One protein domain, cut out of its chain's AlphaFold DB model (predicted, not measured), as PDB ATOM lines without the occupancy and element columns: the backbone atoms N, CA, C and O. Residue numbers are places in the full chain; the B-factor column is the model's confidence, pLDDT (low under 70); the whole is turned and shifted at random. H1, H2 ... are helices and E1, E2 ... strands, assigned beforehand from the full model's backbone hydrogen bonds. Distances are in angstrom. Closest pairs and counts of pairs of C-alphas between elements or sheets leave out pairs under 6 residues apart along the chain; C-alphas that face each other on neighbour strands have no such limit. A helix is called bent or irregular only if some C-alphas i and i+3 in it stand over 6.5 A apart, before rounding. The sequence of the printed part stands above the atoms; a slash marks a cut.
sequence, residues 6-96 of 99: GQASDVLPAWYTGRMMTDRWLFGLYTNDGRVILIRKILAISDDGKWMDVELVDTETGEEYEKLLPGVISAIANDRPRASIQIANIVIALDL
ATOM      1  N   GLY A   6      35.217 -20.159 -28.258       55.19
ATOM      2  CA  GLY A   6      34.473 -19.166 -27.481       55.19
ATOM      3  C   GLY A   6      35.373 -18.035 -26.985       55.19
ATOM      4  O   GLY A   6      35.057 -16.864 -27.172       55.19
ATOM      5  N   GLN A   7      36.545 -18.388 -26.456       58.44
ATOM      6  CA  GLN A   7      37.533 -17.433 -25.943       58.44
ATOM      7  C   GLN A   7      38.300 -16.711 -27.059       58.44
ATOM      8  O   GLN A   7      38.740 -15.578 -26.890       58.44
ATOM      9  N   ALA A   8      38.449 -17.338 -28.228       56.44
ATOM     10  CA  ALA A   8      39.115 -16.723 -29.372       56.44
ATOM     11  C   ALA A   8      38.306 -15.549 -29.964       56.44
ATOM     12  O   ALA A   8      38.884 -14.588 -30.476       56.44
ATOM     13  N   SER A   9      36.970 -15.613 -29.884       56.91
ATOM     14  CA  SER A   9      36.068 -14.560 -30.381       56.91
ATOM     15  C   SER A   9      36.139 -13.237 -29.605       56.91
ATOM     16  O   SER A   9      35.719 -12.206 -30.127       56.91
ATOM     17  N   ASP A  10      36.725 -13.250 -28.403       55.00
ATOM     18  CA  ASP A  10      36.970 -12.044 -27.602       55.00
ATOM     19  C   ASP A  10      38.192 -11.244 -28.097       55.00
ATOM     20  O   ASP A  10      38.343 -10.067 -27.773       55.00
ATOM     21  N   VAL A  11      39.071 -11.874 -28.888       58.44
ATOM     22  CA  VAL A  11      40.349 -11.301 -29.352       58.44
ATOM     23  C   VAL A  11      40.311 -10.964 -30.844       58.44
ATOM     24  O   VAL A  11      40.896  -9.974 -31.282       58.44
ATOM     25  N   LEU A  12      39.620 -11.781 -31.637       59.25
ATOM     26  CA  LEU A  12      39.496 -11.636 -33.086       59.25
ATOM     27  C   LEU A  12      38.012 -11.587 -33.476       59.25
ATOM     28  O   LEU A  12      37.179 -12.121 -32.747       59.25
ATOM     29  N   PRO A  13      37.648 -10.996 -34.632       54.84
ATOM     30  CA  PRO A  13      36.251 -10.940 -35.060       54.84
ATOM     31  C   PRO A  13      35.594 -12.331 -35.015       54.84
ATOM     32  O   PRO A  13      36.172 -13.294 -35.497       54.84
ATOM     33  N   ALA A  14      34.384 -12.472 -34.470       54.00
ATOM     34  CA  ALA A  14      33.797 -13.795 -34.190       54.00
ATOM     35  C   ALA A  14      33.670 -14.731 -35.419       54.00
ATOM     36  O   ALA A  14      33.758 -15.951 -35.297       54.00
ATOM     37  N   TRP A  15      33.502 -14.172 -36.624       58.94
ATOM     38  CA  TRP A  15      33.475 -14.941 -37.880       58.94
ATOM     39  C   TRP A  15      34.853 -15.493 -38.279       58.94
ATOM     40  O   TRP A  15      34.948 -16.496 -38.985       58.94
ATOM     41  N   TYR A  16      35.908 -14.838 -37.803       60.59
ATOM     42  CA  TYR A  16      37.307 -15.113 -38.080       60.59
ATOM     43  C   TYR A  16      37.768 -16.394 -37.387       60.59
ATOM     44  O   TYR A  16      38.293 -17.309 -38.009       60.59
ATOM     45  N   THR A  17      37.487 -16.519 -36.095       62.62
ATOM     46  CA  THR A  17      37.913 -17.664 -35.278       62.62
ATOM     47  C   THR A  17      37.014 -18.881 -35.451       62.62
ATOM     48  O   THR A  17      37.482 -20.015 -35.338       62.62
ATOM     49  N   GLY A  18      35.736 -18.661 -35.770       59.78
ATOM     50  CA  GLY A  18      34.739 -19.719 -35.893       59.78
ATOM     51  C   GLY A  18      34.931 -20.655 -37.087       59.78
ATOM     52  O   GLY A  18      34.593 -21.825 -36.950       59.78
ATOM     53  N   ARG A  19      35.462 -20.178 -38.227       60.28
ATOM     54  CA  ARG A  19      35.741 -21.013 -39.421       60.28
ATOM     55  C   ARG A  19      37.224 -21.348 -39.589       60.28
ATOM     56  O   ARG A  19      37.547 -22.463 -39.983       60.28
ATOM     57  N   MET A  20      38.129 -20.422 -39.254       61.75
ATOM     58  CA  MET A  20      39.573 -20.632 -39.435       61.75
ATOM     59  C   MET A  20      40.189 -21.629 -38.443       61.75
ATOM     60  O   MET A  20      41.277 -22.130 -38.714       61.75
ATOM     61  N   MET A  21      39.555 -21.908 -37.296       63.38
ATOM     62  CA  MET A  21      40.050 -22.903 -36.324       63.38
ATOM     63  C   MET A  21      39.410 -24.293 -36.479       63.38
ATOM     64  O   MET A  21      39.928 -25.284 -35.962       63.38
ATOM     65  N   THR A  22      38.295 -24.400 -37.194       66.00
ATOM     66  CA  THR A  22      37.545 -25.650 -37.416       66.00
ATOM     67  C   THR A  22      37.938 -26.298 -38.734       66.00
ATOM     68  O   THR A  22      38.340 -27.464 -38.735       66.00
ATOM     69  N   ASP A  23      37.919 -25.533 -39.826       66.62
ATOM     70  CA  ASP A  23      38.112 -26.050 -41.179       66.62
ATOM     71  C   ASP A  23      39.515 -25.759 -41.725       66.62
ATOM     72  O   ASP A  23      40.203 -24.832 -41.295       66.62
ATOM     73  N   ARG A  24      39.952 -26.577 -42.692       73.88
ATOM     74  CA  ARG A  24      41.110 -26.266 -43.540       73.88
ATOM     75  C   ARG A  24      40.616 -25.507 -44.757       73.88
ATOM     76  O   ARG A  24      39.969 -26.095 -45.620       73.88
ATOM     77  N   TRP A  25      40.922 -24.224 -44.818       83.31
ATOM     78  CA  TRP A  25      40.363 -23.322 -45.814       83.31
ATOM     79  C   TRP A  25      41.378 -22.242 -46.172       83.31
ATOM     80  O   TRP A  25      42.215 -21.891 -45.345       83.31
ATOM     81  N   LEU A  26      41.374 -21.766 -47.417       90.12
ATOM     82  CA  LEU A  26      42.386 -20.823 -47.874       90.12
ATOM     83  C   LEU A  26      42.059 -19.398 -47.419       90.12
ATOM     84  O   LEU A  26      41.041 -18.825 -47.810       90.12
ATOM     85  N   PHE A  27      42.974 -18.803 -46.658       91.38
ATOM     86  CA  PHE A  27      42.852 -17.424 -46.205       91.38
ATOM     87  C   PHE A  27      44.127 -16.626 -46.447       91.38
ATOM     88  O   PHE A  27      45.236 -17.146 -46.317       91.38
ATOM     89  N   GLY A  28      43.958 -15.338 -46.743       93.44
ATOM     90  CA  GLY A  28      45.053 -14.381 -46.860       93.44
ATOM     91  C   GLY A  28      45.054 -13.386 -45.711       93.44
ATOM     92  O   GLY A  28      44.050 -12.711 -45.486       93.44
ATOM     93  N   LEU A  29      46.183 -13.276 -45.011       94.06
ATOM     94  CA  LEU A  29      46.423 -12.312 -43.939       94.06
ATOM     95  C   LEU A  29      47.314 -11.191 -44.471       94.06
ATOM     96  O   LEU A  29      48.507 -11.401 -44.687       94.06
ATOM     97  N   TYR A  30      46.753 -10.007 -44.685       94.44
ATOM     98  CA  TYR A  30      47.527  -8.851 -45.125       94.44
ATOM     99  C   TYR A  30      48.275  -8.243 -43.952       94.44
ATOM    100  O   TYR A  30      47.680  -7.928 -42.914       94.44
ATOM    101  N   THR A  31      49.570  -8.045 -44.142       94.56
ATOM    102  CA  THR A  31      50.439  -7.399 -43.169       94.56
ATOM    103  C   THR A  31      50.505  -5.891 -43.399       94.56
ATOM    104  O   THR A  31      50.207  -5.380 -44.480       94.56
ATOM    105  N   ASN A  32      50.918  -5.155 -42.371       93.50
ATOM    106  CA  ASN A  32      51.104  -3.702 -42.430       93.50
ATOM    107  C   ASN A  32      52.165  -3.232 -43.450       93.50
ATOM    108  O   ASN A  32      52.146  -2.064 -43.834       93.50
ATOM    109  N   ASP A  33      53.052  -4.118 -43.911       92.69
ATOM    110  CA  ASP A  33      54.036  -3.858 -44.969       92.69
ATOM    111  C   ASP A  33      53.556  -4.271 -46.375       92.69
ATOM    112  O   ASP A  33      54.319  -4.199 -47.337       92.69
ATOM    113  N   GLY A  34      52.284  -4.668 -46.509       91.44
ATOM    114  CA  GLY A  34      51.641  -4.969 -47.789       91.44
ATOM    115  C   GLY A  34      51.887  -6.378 -48.325       91.44
ATOM    116  O   GLY A  34      51.464  -6.667 -49.443       91.44
ATOM    117  N   ARG A  35      52.548  -7.253 -47.557       96.00
ATOM    118  CA  ARG A  35      52.671  -8.684 -47.869       96.00
ATOM    119  C   ARG A  35      51.414  -9.451 -47.466       96.00
ATOM    120  O   ARG A  35      50.562  -8.946 -46.731       96.00
ATOM    121  N   VAL A  36      51.307 -10.692 -47.939       96.31
ATOM    122  CA  VAL A  36      50.178 -11.576 -47.614       96.31
ATOM    123  C   VAL A  36      50.681 -12.907 -47.084       96.31
ATOM    124  O   VAL A  36      51.380 -13.629 -47.786       96.31
ATOM    125  N   ILE A  37      50.291 -13.264 -45.863       96.81
ATOM    126  CA  ILE A  37      50.532 -14.597 -45.309       96.81
ATOM    127  C   ILE A  37      49.352 -15.487 -45.672       96.81
ATOM    128  O   ILE A  37      48.215 -15.188 -45.311       96.81
ATOM    129  N   LEU A  38      49.617 -16.580 -46.380       95.94
ATOM    130  CA  LEU A  38      48.588 -17.531 -46.778       95.94
ATOM    131  C   LEU A  38      48.517 -18.677 -45.773       95.94
ATOM    132  O   LEU A  38      49.491 -19.410 -45.574       95.94
ATOM    133  N   ILE A  39      47.349 -18.842 -45.157       95.31
ATOM    134  CA  ILE A  39      47.111 -19.862 -44.135       95.31
ATOM    135  C   ILE A  39      45.965 -20.787 -44.537       95.31
ATOM    136  O   ILE A  39      45.022 -20.381 -45.214       95.31
ATOM    137  N   ARG A  40      46.050 -22.037 -44.082       92.06
ATOM    138  CA  ARG A  40      44.983 -23.041 -44.152       92.06
ATOM    139  C   ARG A  40      44.148 -23.088 -42.878       92.06
ATOM    140  O   ARG A  40      42.997 -23.510 -42.922       92.06
ATOM    141  N   LYS A  41      44.760 -22.767 -41.735       89.75
ATOM    142  CA  LYS A  41      44.148 -22.957 -40.418       89.75
ATOM    143  C   LYS A  41      44.842 -22.121 -39.344       89.75
ATOM    144  O   LYS A  41      46.068 -22.026 -39.343       89.75
ATOM    145  N   ILE A  42      44.073 -21.592 -38.396       89.62
ATOM    146  CA  ILE A  42      44.580 -21.112 -37.104       89.62
ATOM    147  C   ILE A  42      44.574 -22.297 -36.129       89.62
ATOM    148  O   ILE A  42      43.553 -22.957 -35.941       89.62
ATOM    149  N   LEU A  43      45.731 -22.599 -35.549       88.94
ATOM    150  CA  LEU A  43      45.936 -23.721 -34.633       88.94
ATOM    151  C   LEU A  43      45.699 -23.315 -33.178       88.94
ATOM    152  O   LEU A  43      45.077 -24.066 -32.435       88.94
ATOM    153  N   ALA A  44      46.205 -22.147 -32.787       86.25
ATOM    154  CA  ALA A  44      46.076 -21.621 -31.435       86.25
ATOM    155  C   ALA A  44      46.269 -20.104 -31.433       86.25
ATOM    156  O   ALA A  44      46.926 -19.547 -32.314       86.25
ATOM    157  N   ILE A  45      45.737 -19.439 -30.410       87.31
ATOM    158  CA  ILE A  45      46.007 -18.026 -30.125       87.31
ATOM    159  C   ILE A  45      46.657 -17.940 -28.741       87.31
ATOM    160  O   ILE A  45      46.344 -18.726 -27.843       87.31
ATOM    161  N   SER A  46      47.611 -17.031 -28.547       85.88
ATOM    162  CA  SER A  46      48.186 -16.804 -27.222       85.88
ATOM    163  C   SER A  46      47.127 -16.280 -26.251       85.88
ATOM    164  O   SER A  46      46.150 -15.646 -26.634       85.88
ATOM    165  N   ASP A  47      47.320 -16.559 -24.969       83.00
ATOM    166  CA  ASP A  47      46.457 -16.064 -23.889       83.00
ATOM    167  C   ASP A  47      46.406 -14.530 -23.811       83.00
ATOM    168  O   ASP A  47      45.378 -13.962 -23.461       83.00
ATOM    169  N   ASP A  48      47.495 -13.859 -24.184       84.44
ATOM    170  CA  ASP A  48      47.560 -12.401 -24.291       84.44
ATOM    171  C   ASP A  48      47.048 -11.838 -25.630       84.44
ATOM    172  O   ASP A  48      47.102 -10.624 -25.840       84.44
ATOM    173  N   GLY A  49      46.594 -12.701 -26.545       83.19
ATOM    174  CA  GLY A  49      46.051 -12.318 -27.848       83.19
ATOM    175  C   GLY A  49      47.053 -11.669 -28.808       83.19
ATOM    176  O   GLY A  49      46.639 -11.064 -29.796       83.19
ATOM    177  N   LYS A  50      48.364 -11.744 -28.541       89.69
ATOM    178  CA  LYS A  50      49.398 -11.111 -29.384       89.69
ATOM    179  C   LYS A  50      49.946 -12.009 -30.483       89.69
ATOM    180  O   LYS A  50      50.478 -11.491 -31.467       89.69
ATOM    181  N   TRP A  51      49.839 -13.320 -30.319       92.62
ATOM    182  CA  TRP A  51      50.389 -14.312 -31.234       92.62
ATOM    183  C   TRP A  51      49.318 -15.305 -31.656       92.62
ATOM    184  O   TRP A  51      48.437 -15.652 -30.872       92.62
ATOM    185  N   MET A  52      49.423 -15.794 -32.887       91.44
ATOM    186  CA  MET A  52      48.695 -16.976 -33.333       91.44
ATOM    187  C   MET A  52      49.661 -17.992 -33.924       91.44
ATOM    188  O   MET A  52      50.591 -17.619 -34.639       91.44
ATOM    189  N   ASP A  53      49.397 -19.263 -33.670       94.50
ATOM    190  CA  ASP A  53      50.004 -20.364 -34.402       94.50
ATOM    191  C   ASP A  53      49.085 -20.750 -35.557       94.50
ATOM    192  O   ASP A  53      47.867 -20.856 -35.392       94.50
ATOM    193  N   VAL A  54      49.666 -20.969 -36.733       93.56
ATOM    194  CA  VAL A  54      48.936 -21.282 -37.964       93.56
ATOM    195  C   VAL A  54      49.554 -22.450 -38.713       93.56
ATOM    196  O   VAL A  54      50.730 -22.784 -38.556       93.56
ATOM    197  N   GLU A  55      48.741 -23.039 -39.579       95.62
ATOM    198  CA  GLU A  55      49.177 -23.881 -40.685       95.62
ATOM    199  C   GLU A  55      49.211 -23.013 -41.953       95.62
ATOM    200  O   GLU A  55      48.167 -22.542 -42.405       95.62
ATOM    201  N   LEU A  56      50.399 -22.772 -42.503       96.56
ATOM    202  CA  LEU A  56      50.620 -22.109 -43.789       96.56
ATOM    203  C   LEU A  56      50.154 -23.004 -44.947       96.56
ATOM    204  O   LEU A  56      50.064 -24.227 -44.816       96.56
ATOM    205  N   VAL A  57      49.885 -22.398 -46.102       95.50
ATOM    206  CA  VAL A  57      49.665 -23.148 -47.352       95.50
ATOM    207  C   VAL A  57      50.957 -23.802 -47.847       95.50
ATOM    208  O   VAL A  57      52.051 -23.336 -47.524       95.50
ATOM    209  N   ASP A  58      50.831 -24.870 -48.635       95.62
ATOM    210  CA  ASP A  58      51.967 -25.532 -49.291       95.62
ATOM    211  C   ASP A  58      52.657 -24.636 -50.327       95.62
ATOM    212  O   ASP A  58      52.151 -23.579 -50.721       95.62
ATOM    213  N   THR A  59      53.836 -25.079 -50.763       95.50
ATOM    214  CA  THR A  59      54.679 -24.347 -51.713       95.50
ATOM    215  C   THR A  59      53.975 -24.114 -53.050       95.50
ATOM    216  O   THR A  59      54.037 -23.007 -53.570       95.50
ATOM    217  N   GLU A  60      53.262 -25.116 -53.574       94.69
ATOM    218  CA  GLU A  60      52.582 -25.050 -54.877       94.69
ATOM    219  C   GLU A  60      51.468 -23.995 -54.874       94.69
ATOM    220  O   GLU A  60      51.434 -23.112 -55.733       94.69
ATOM    221  N   THR A  61      50.612 -24.020 -53.850       93.69
ATOM    222  CA  THR A  61      49.570 -23.005 -53.649       93.69
ATOM    223  C   THR A  61      50.194 -21.617 -53.461       93.69
ATOM    224  O   THR A  61      49.691 -20.626 -53.986       93.69
ATOM    225  N   GLY A  62      51.308 -21.523 -52.727       94.88
ATOM    226  CA  GLY A  62      52.040 -20.268 -52.556       94.88
ATOM    227  C   GLY A  62      52.513 -19.666 -53.883       94.88
ATOM    228  O   GLY A  62      52.243 -18.495 -54.150       94.88
ATOM    229  N   GLU A  63      53.155 -20.473 -54.730       94.44
ATOM    230  CA  GLU A  63      53.652 -20.069 -56.057       94.44
ATOM    231  C   GLU A  63      52.526 -19.641 -57.012       94.44
ATOM    232  O   GLU A  63      52.712 -18.767 -57.866       94.44
ATOM    233  N   GLU A  64      51.344 -20.249 -56.896       93.38
ATOM    234  CA  GLU A  64      50.167 -19.838 -57.661       93.38
ATOM    235  C   GLU A  64      49.733 -18.416 -57.283       93.38
ATOM    236  O   GLU A  64      49.577 -17.556 -58.157       93.38
ATOM    237  N   TYR A  65      49.588 -18.154 -55.985       93.62
ATOM    238  CA  TYR A  65      49.100 -16.872 -55.483       93.62
ATOM    239  C   TYR A  65      50.138 -15.755 -55.547       93.62
ATOM    240  O   TYR A  65      49.751 -14.591 -55.613       93.62
ATOM    241  N   GLU A  66      51.433 -16.068 -55.604       94.19
ATOM    242  CA  GLU A  66      52.488 -15.065 -55.809       94.19
ATOM    243  C   GLU A  66      52.336 -14.323 -57.151       94.19
ATOM    244  O   GLU A  66      52.755 -13.175 -57.295       94.19
ATOM    245  N   LYS A  67      51.653 -14.930 -58.132       91.69
ATOM    246  CA  LYS A  67      51.323 -14.292 -59.422       91.69
ATOM    247  C   LYS A  67      50.189 -13.269 -59.313       91.69
ATOM    248  O   LYS A  67      50.030 -12.442 -60.211       91.69
ATOM    249  N   LEU A  68      49.375 -13.361 -58.262       90.69
ATOM    250  CA  LEU A  68      48.148 -12.581 -58.071       90.69
ATOM    251  C   LEU A  68      48.287 -11.546 -56.952       90.69
ATOM    252  O   LEU A  68      47.668 -10.485 -57.013       90.69
ATOM    253  N   LEU A  69      49.080 -11.864 -55.931       91.88
ATOM    254  CA  LEU A  69      49.218 -11.099 -54.701       91.88
ATOM    255  C   LEU A  69      50.681 -10.690 -54.484       91.88
ATOM    256  O   LEU A  69      51.592 -11.480 -54.728       91.88
ATOM    257  N   PRO A  70      50.938  -9.472 -53.985       86.75
ATOM    258  CA  PRO A  70      52.294  -9.021 -53.719       86.75
ATOM    259  C   PRO A  70      52.891  -9.720 -52.489       86.75
ATOM    260  O   PRO A  70      52.290  -9.737 -51.416       86.75
ATOM    261  N   GLY A  71      54.118 -10.235 -52.627       93.69
ATOM    262  CA  GLY A  71      54.942 -10.676 -51.496       93.69
ATOM    263  C   GLY A  71      54.295 -11.771 -50.647       93.69
ATOM    264  O   GLY A  71      54.190 -11.617 -49.430       93.69
ATOM    265  N   VAL A  72      53.841 -12.844 -51.293       96.69
ATOM    266  CA  VAL A  72      53.211 -13.991 -50.631       96.69
ATOM    267  C   VAL A  72      54.185 -14.685 -49.677       96.69
ATOM    268  O   VAL A  72      55.344 -14.931 -50.003       96.69
ATOM    269  N   ILE A  73      53.692 -15.017 -48.488       96.88
ATOM    270  CA  ILE A  73      54.372 -15.834 -47.486       96.88
ATOM    271  C   ILE A  73      53.590 -17.148 -47.356       96.88
ATOM    272  O   ILE A  73      52.440 -17.154 -46.913       96.88
ATOM    273  N   SER A  74      54.229 -18.252 -47.734       96.69
ATOM    274  CA  SER A  74      53.727 -19.632 -47.654       96.69
ATOM    275  C   SER A  74      54.742 -20.535 -46.939       96.69
ATOM    276  O   SER A  74      55.776 -20.067 -46.448       96.69
ATOM    277  N   ALA A  75      54.451 -21.834 -46.818       96.69
ATOM    278  CA  ALA A  75      55.403 -22.785 -46.257       96.69
ATOM    279  C   ALA A  75      56.671 -22.881 -47.123       96.69
ATOM    280  O   ALA A  75      56.595 -22.977 -48.342       96.69
ATOM    281  N   ILE A  76      57.843 -22.934 -46.480       93.75
ATOM    282  CA  ILE A  76      59.134 -23.141 -47.167       93.75
ATOM    283  C   ILE A  76      59.251 -24.581 -47.698       93.75
ATOM    284  O   ILE A  76      59.933 -24.837 -48.688       93.75
ATOM    285  N   ALA A  77      58.611 -25.530 -47.013       94.25
ATOM    286  CA  ALA A  77      58.539 -26.930 -47.401       94.25
ATOM    287  C   ALA A  77      57.238 -27.547 -46.874       94.25
ATOM    288  O   ALA A  77      56.769 -27.197 -45.789       94.25
ATOM    289  N   ASN A  78      56.677 -28.499 -47.621       92.44
ATOM    290  CA  ASN A  78      55.364 -29.084 -47.321       92.44
ATOM    291  C   ASN A  78      55.336 -29.906 -46.018       92.44
ATOM    292  O   ASN A  78      54.272 -30.106 -45.438       92.44
ATOM    293  N   ASP A  79      56.491 -30.356 -45.522       94.94
ATOM    294  CA  ASP A  79      56.645 -31.031 -44.227       94.94
ATOM    295  C   ASP A  79      56.819 -30.052 -43.048       94.94
ATOM    296  O   ASP A  79      56.879 -30.474 -41.891       94.94
ATOM    297  N   ARG A  80      56.881 -28.739 -43.314       93.12
ATOM    298  CA  ARG A  80      57.078 -27.679 -42.309       93.12
ATOM    299  C   ARG A  80      56.073 -26.524 -42.465       93.12
ATOM    300  O   ARG A  80      56.490 -25.381 -42.641       93.12
ATOM    301  N   PRO A  81      54.754 -26.776 -42.354       95.31
ATOM    302  CA  PRO A  81      53.742 -25.746 -42.588       95.31
ATOM    303  C   PRO A  81      53.456 -24.867 -41.363       95.31
ATOM    304  O   PRO A  81      52.639 -23.961 -41.446       95.31
ATOM    305  N   ARG A  82      54.048 -25.136 -40.196       96.06
ATOM    306  CA  ARG A  82      53.699 -24.412 -38.964       96.06
ATOM    307  C   ARG A  82      54.488 -23.117 -38.831       96.06
ATOM    308  O   ARG A  82      55.709 -23.128 -38.969       96.06
ATOM    309  N   ALA A  83      53.792 -22.042 -38.482       96.12
ATOM    310  CA  ALA A  83      54.393 -20.750 -38.180       96.12
ATOM    311  C   ALA A  83      53.632 -20.030 -37.064       96.12
ATOM    312  O   ALA A  83      52.437 -20.256 -36.878       96.12
ATOM    313  N   SER A  84      54.331 -19.133 -36.370       95.56
ATOM    314  CA  SER A  84      53.738 -18.212 -35.399       95.56
ATOM    315  C   SER A  84      53.727 -16.800 -35.980       95.56
ATOM    316  O   SER A  84      54.737 -16.326 -36.506       95.56
ATOM    317  N   ILE A  85      52.590 -16.118 -35.886       94.00
ATOM    318  CA  ILE A  85      52.360 -14.794 -36.466       94.00
ATOM    319  C   ILE A  85      51.991 -13.820 -35.357       94.00
ATOM    320  O   ILE A  85      51.137 -14.102 -34.518       94.00
ATOM    321  N   GLN A  86      52.612 -12.643 -35.380       94.38
ATOM    322  CA  GLN A  86      52.250 -11.558 -34.481       94.38
ATOM    323  C   GLN A  86      50.993 -10.847 -34.996       94.38
ATOM    324  O   GLN A  86      51.013 -10.223 -36.060       94.38
ATOM    325  N   ILE A  87      49.914 -10.901 -34.215       90.56
ATOM    326  CA  ILE A  87      48.582 -10.403 -34.597       90.56
ATOM    327  C   ILE A  87      48.601  -8.894 -34.870       90.56
ATOM    328  O   ILE A  87      47.949  -8.431 -35.800       90.56
ATOM    329  N   ALA A  88      49.417  -8.133 -34.132       91.62
ATOM    330  CA  ALA A  88      49.531  -6.677 -34.276       91.62
ATOM    331  C   ALA A  88      49.994  -6.201 -35.669       91.62
ATOM    332  O   ALA A  88      49.845  -5.023 -35.988       91.62
ATOM    333  N   ASN A  89      50.561  -7.093 -36.488       92.81
ATOM    334  CA  ASN A  89      50.999  -6.762 -37.842       92.81
ATOM    335  C   ASN A  89      49.954  -7.090 -38.912       92.81
ATOM    336  O   ASN A  89      50.187  -6.758 -40.069       92.81
ATOM    337  N   ILE A  90      48.832  -7.720 -38.554       91.88
ATOM    338  CA  ILE A  90      47.759  -8.071 -39.488       91.88
ATOM    339  C   ILE A  90      46.772  -6.909 -39.554       91.88
ATOM    340  O   ILE A  90      46.225  -6.489 -38.537       91.88
ATOM    341  N   VAL A  91      46.531  -6.400 -40.760       91.62
ATOM    342  CA  VAL A  91      45.610  -5.275 -40.990       91.62
ATOM    343  C   VAL A  91      44.268  -5.726 -41.553       91.62
ATOM    344  O   VAL A  91      43.239  -5.124 -41.260       91.62
ATOM    345  N   ILE A  92      44.274  -6.775 -42.374       88.88
ATOM    346  CA  ILE A  92      43.094  -7.313 -43.051       88.88
ATOM    347  C   ILE A  92      43.273  -8.817 -43.153       88.88
ATOM    348  O   ILE A  92      44.390  -9.310 -43.313       88.88
ATOM    349  N   ALA A  93      42.165  -9.542 -43.133       89.06
ATOM    350  CA  ALA A  93      42.184 -10.931 -43.514       89.06
ATOM    351  C   ALA A  93      40.957 -11.309 -44.342       89.06
ATOM    352  O   ALA A  93      39.849 -10.830 -44.092       89.06
ATOM    353  N   LEU A  94      41.198 -12.112 -45.377       87.38
ATOM    354  CA  LEU A  94      40.249 -12.413 -46.443       87.38
ATOM    355  C   LEU A  94      40.094 -13.919 -46.621       87.38
ATOM    356  O   LEU A  94      41.066 -14.671 -46.545       87.38
ATOM    357  N   ASP A  95      38.867 -14.325 -46.923       88.19
ATOM    358  CA  ASP A  95      38.570 -15.631 -47.499       88.19
ATOM    359  C   ASP A  95      38.954 -15.602 -48.985       88.19
ATOM    360  O   ASP A  95      38.465 -14.755 -49.736       88.19
ATOM    361  N   LEU A  96      39.884 -16.473 -49.378       87.56
ATOM    362  CA  LEU A  96      40.387 -16.570 -50.751       87.56
ATOM    363  C   LEU A  96      39.911 -17.846 -51.450       87.56
ATOM    364  O   LEU A  96      40.233 -18.056 -52.618       87.56
TER     365      LEU A  96
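What this domain is: This is residues 6 to 96 of the 99 residues of an uncharacterized protein of Acidovorax temperans (UniProt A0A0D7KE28). A strongly twisted sheet of five antiparallel strands is folded at the sharp bend of its middle strand, E2, into two wings, E1 and E5 on one part of E2 and E3 and E4 on the other. The short helices H1 and H2 lie towards opposite ends of the longest axis, on opposite faces of the sheet, and the long link 67 to 81 returns from H2 to E4. The printed part has 91 residues with two named helices and five named strands, in the order H1, E1, E2, E3, H2, E4, E5; the class is mixed, helices and strands. The sheet's order is E4, E3, E2, E1, E5. The whole is compact, with a radius of gyration of the C-alphas of 12.4 A and spans of 35 by 27 by 19 A.

Where its parts are: H1 is residues 14 to 20, 10.4 A long, beginning at C-alpha 14 (33.797, -13.795, -34.190). It is neither bent nor irregular, but only just: C-alphas 16 and 19 are 6.2 A apart. E1 is residues 27 to 31, 12.9 A. E2 is residues 36 to 45, 19.1 A, and bends by 92 degrees at residue 40. E3 is residues 51 to 56, 14.8 A. H2 is residues 59 to 66, 10.4 A. E4 is residues 82 to 86, 13.7 A. E5 is residues 90 to 95, 14.3 A, ending at C-alpha 95 (38.570, -15.631, -47.499).

How they stand to each other: E1, E2 and E3 form a meander, each strand the antiparallel neighbour of the one before; E1 and E2 are a hairpin, as are E2 and E3. Pairing is staggered: E2 pairs with E1 over residues 36 to 39, with N 29 and O 37 at 2.8 A, and with E3 over residues 39 to 45, with N 43 and O 53 at 2.8 A. Edge strand E4 is antiparallel to E3, with N 85 and O 52 at 2.8 A. Edge strand E5 is antiparallel to E1, with N 30 and O 92 at 2.8 A. E4 and E5 meet only through their link. H1 is on the sheet at a height of 7.5 A, over none of the strands; its closest C-alphas to E2 are those of Met 20 and Lys 41, 5.2 A. H2 is on the opposite face, height 10.0 A, over E2; the closest C-alphas are those of Leu 38 and Gly 62, 7.3 A. Every O i to N i+4 pair is within hydrogen-bond range in H2, and 2 of 3 in H1. Residues 72 to 73 pair, parallel, with residues 36 to 37 of E2.

The domain as a whole: The two C-alphas farthest apart, those of Gly 6 and Lys 67, are 36.4 A apart. The printed part has no cut. The link from H2 to E4 is long, with 15 residues. The mean pLDDT of the printed part is 85.6; residues 6 to 23 are under 70.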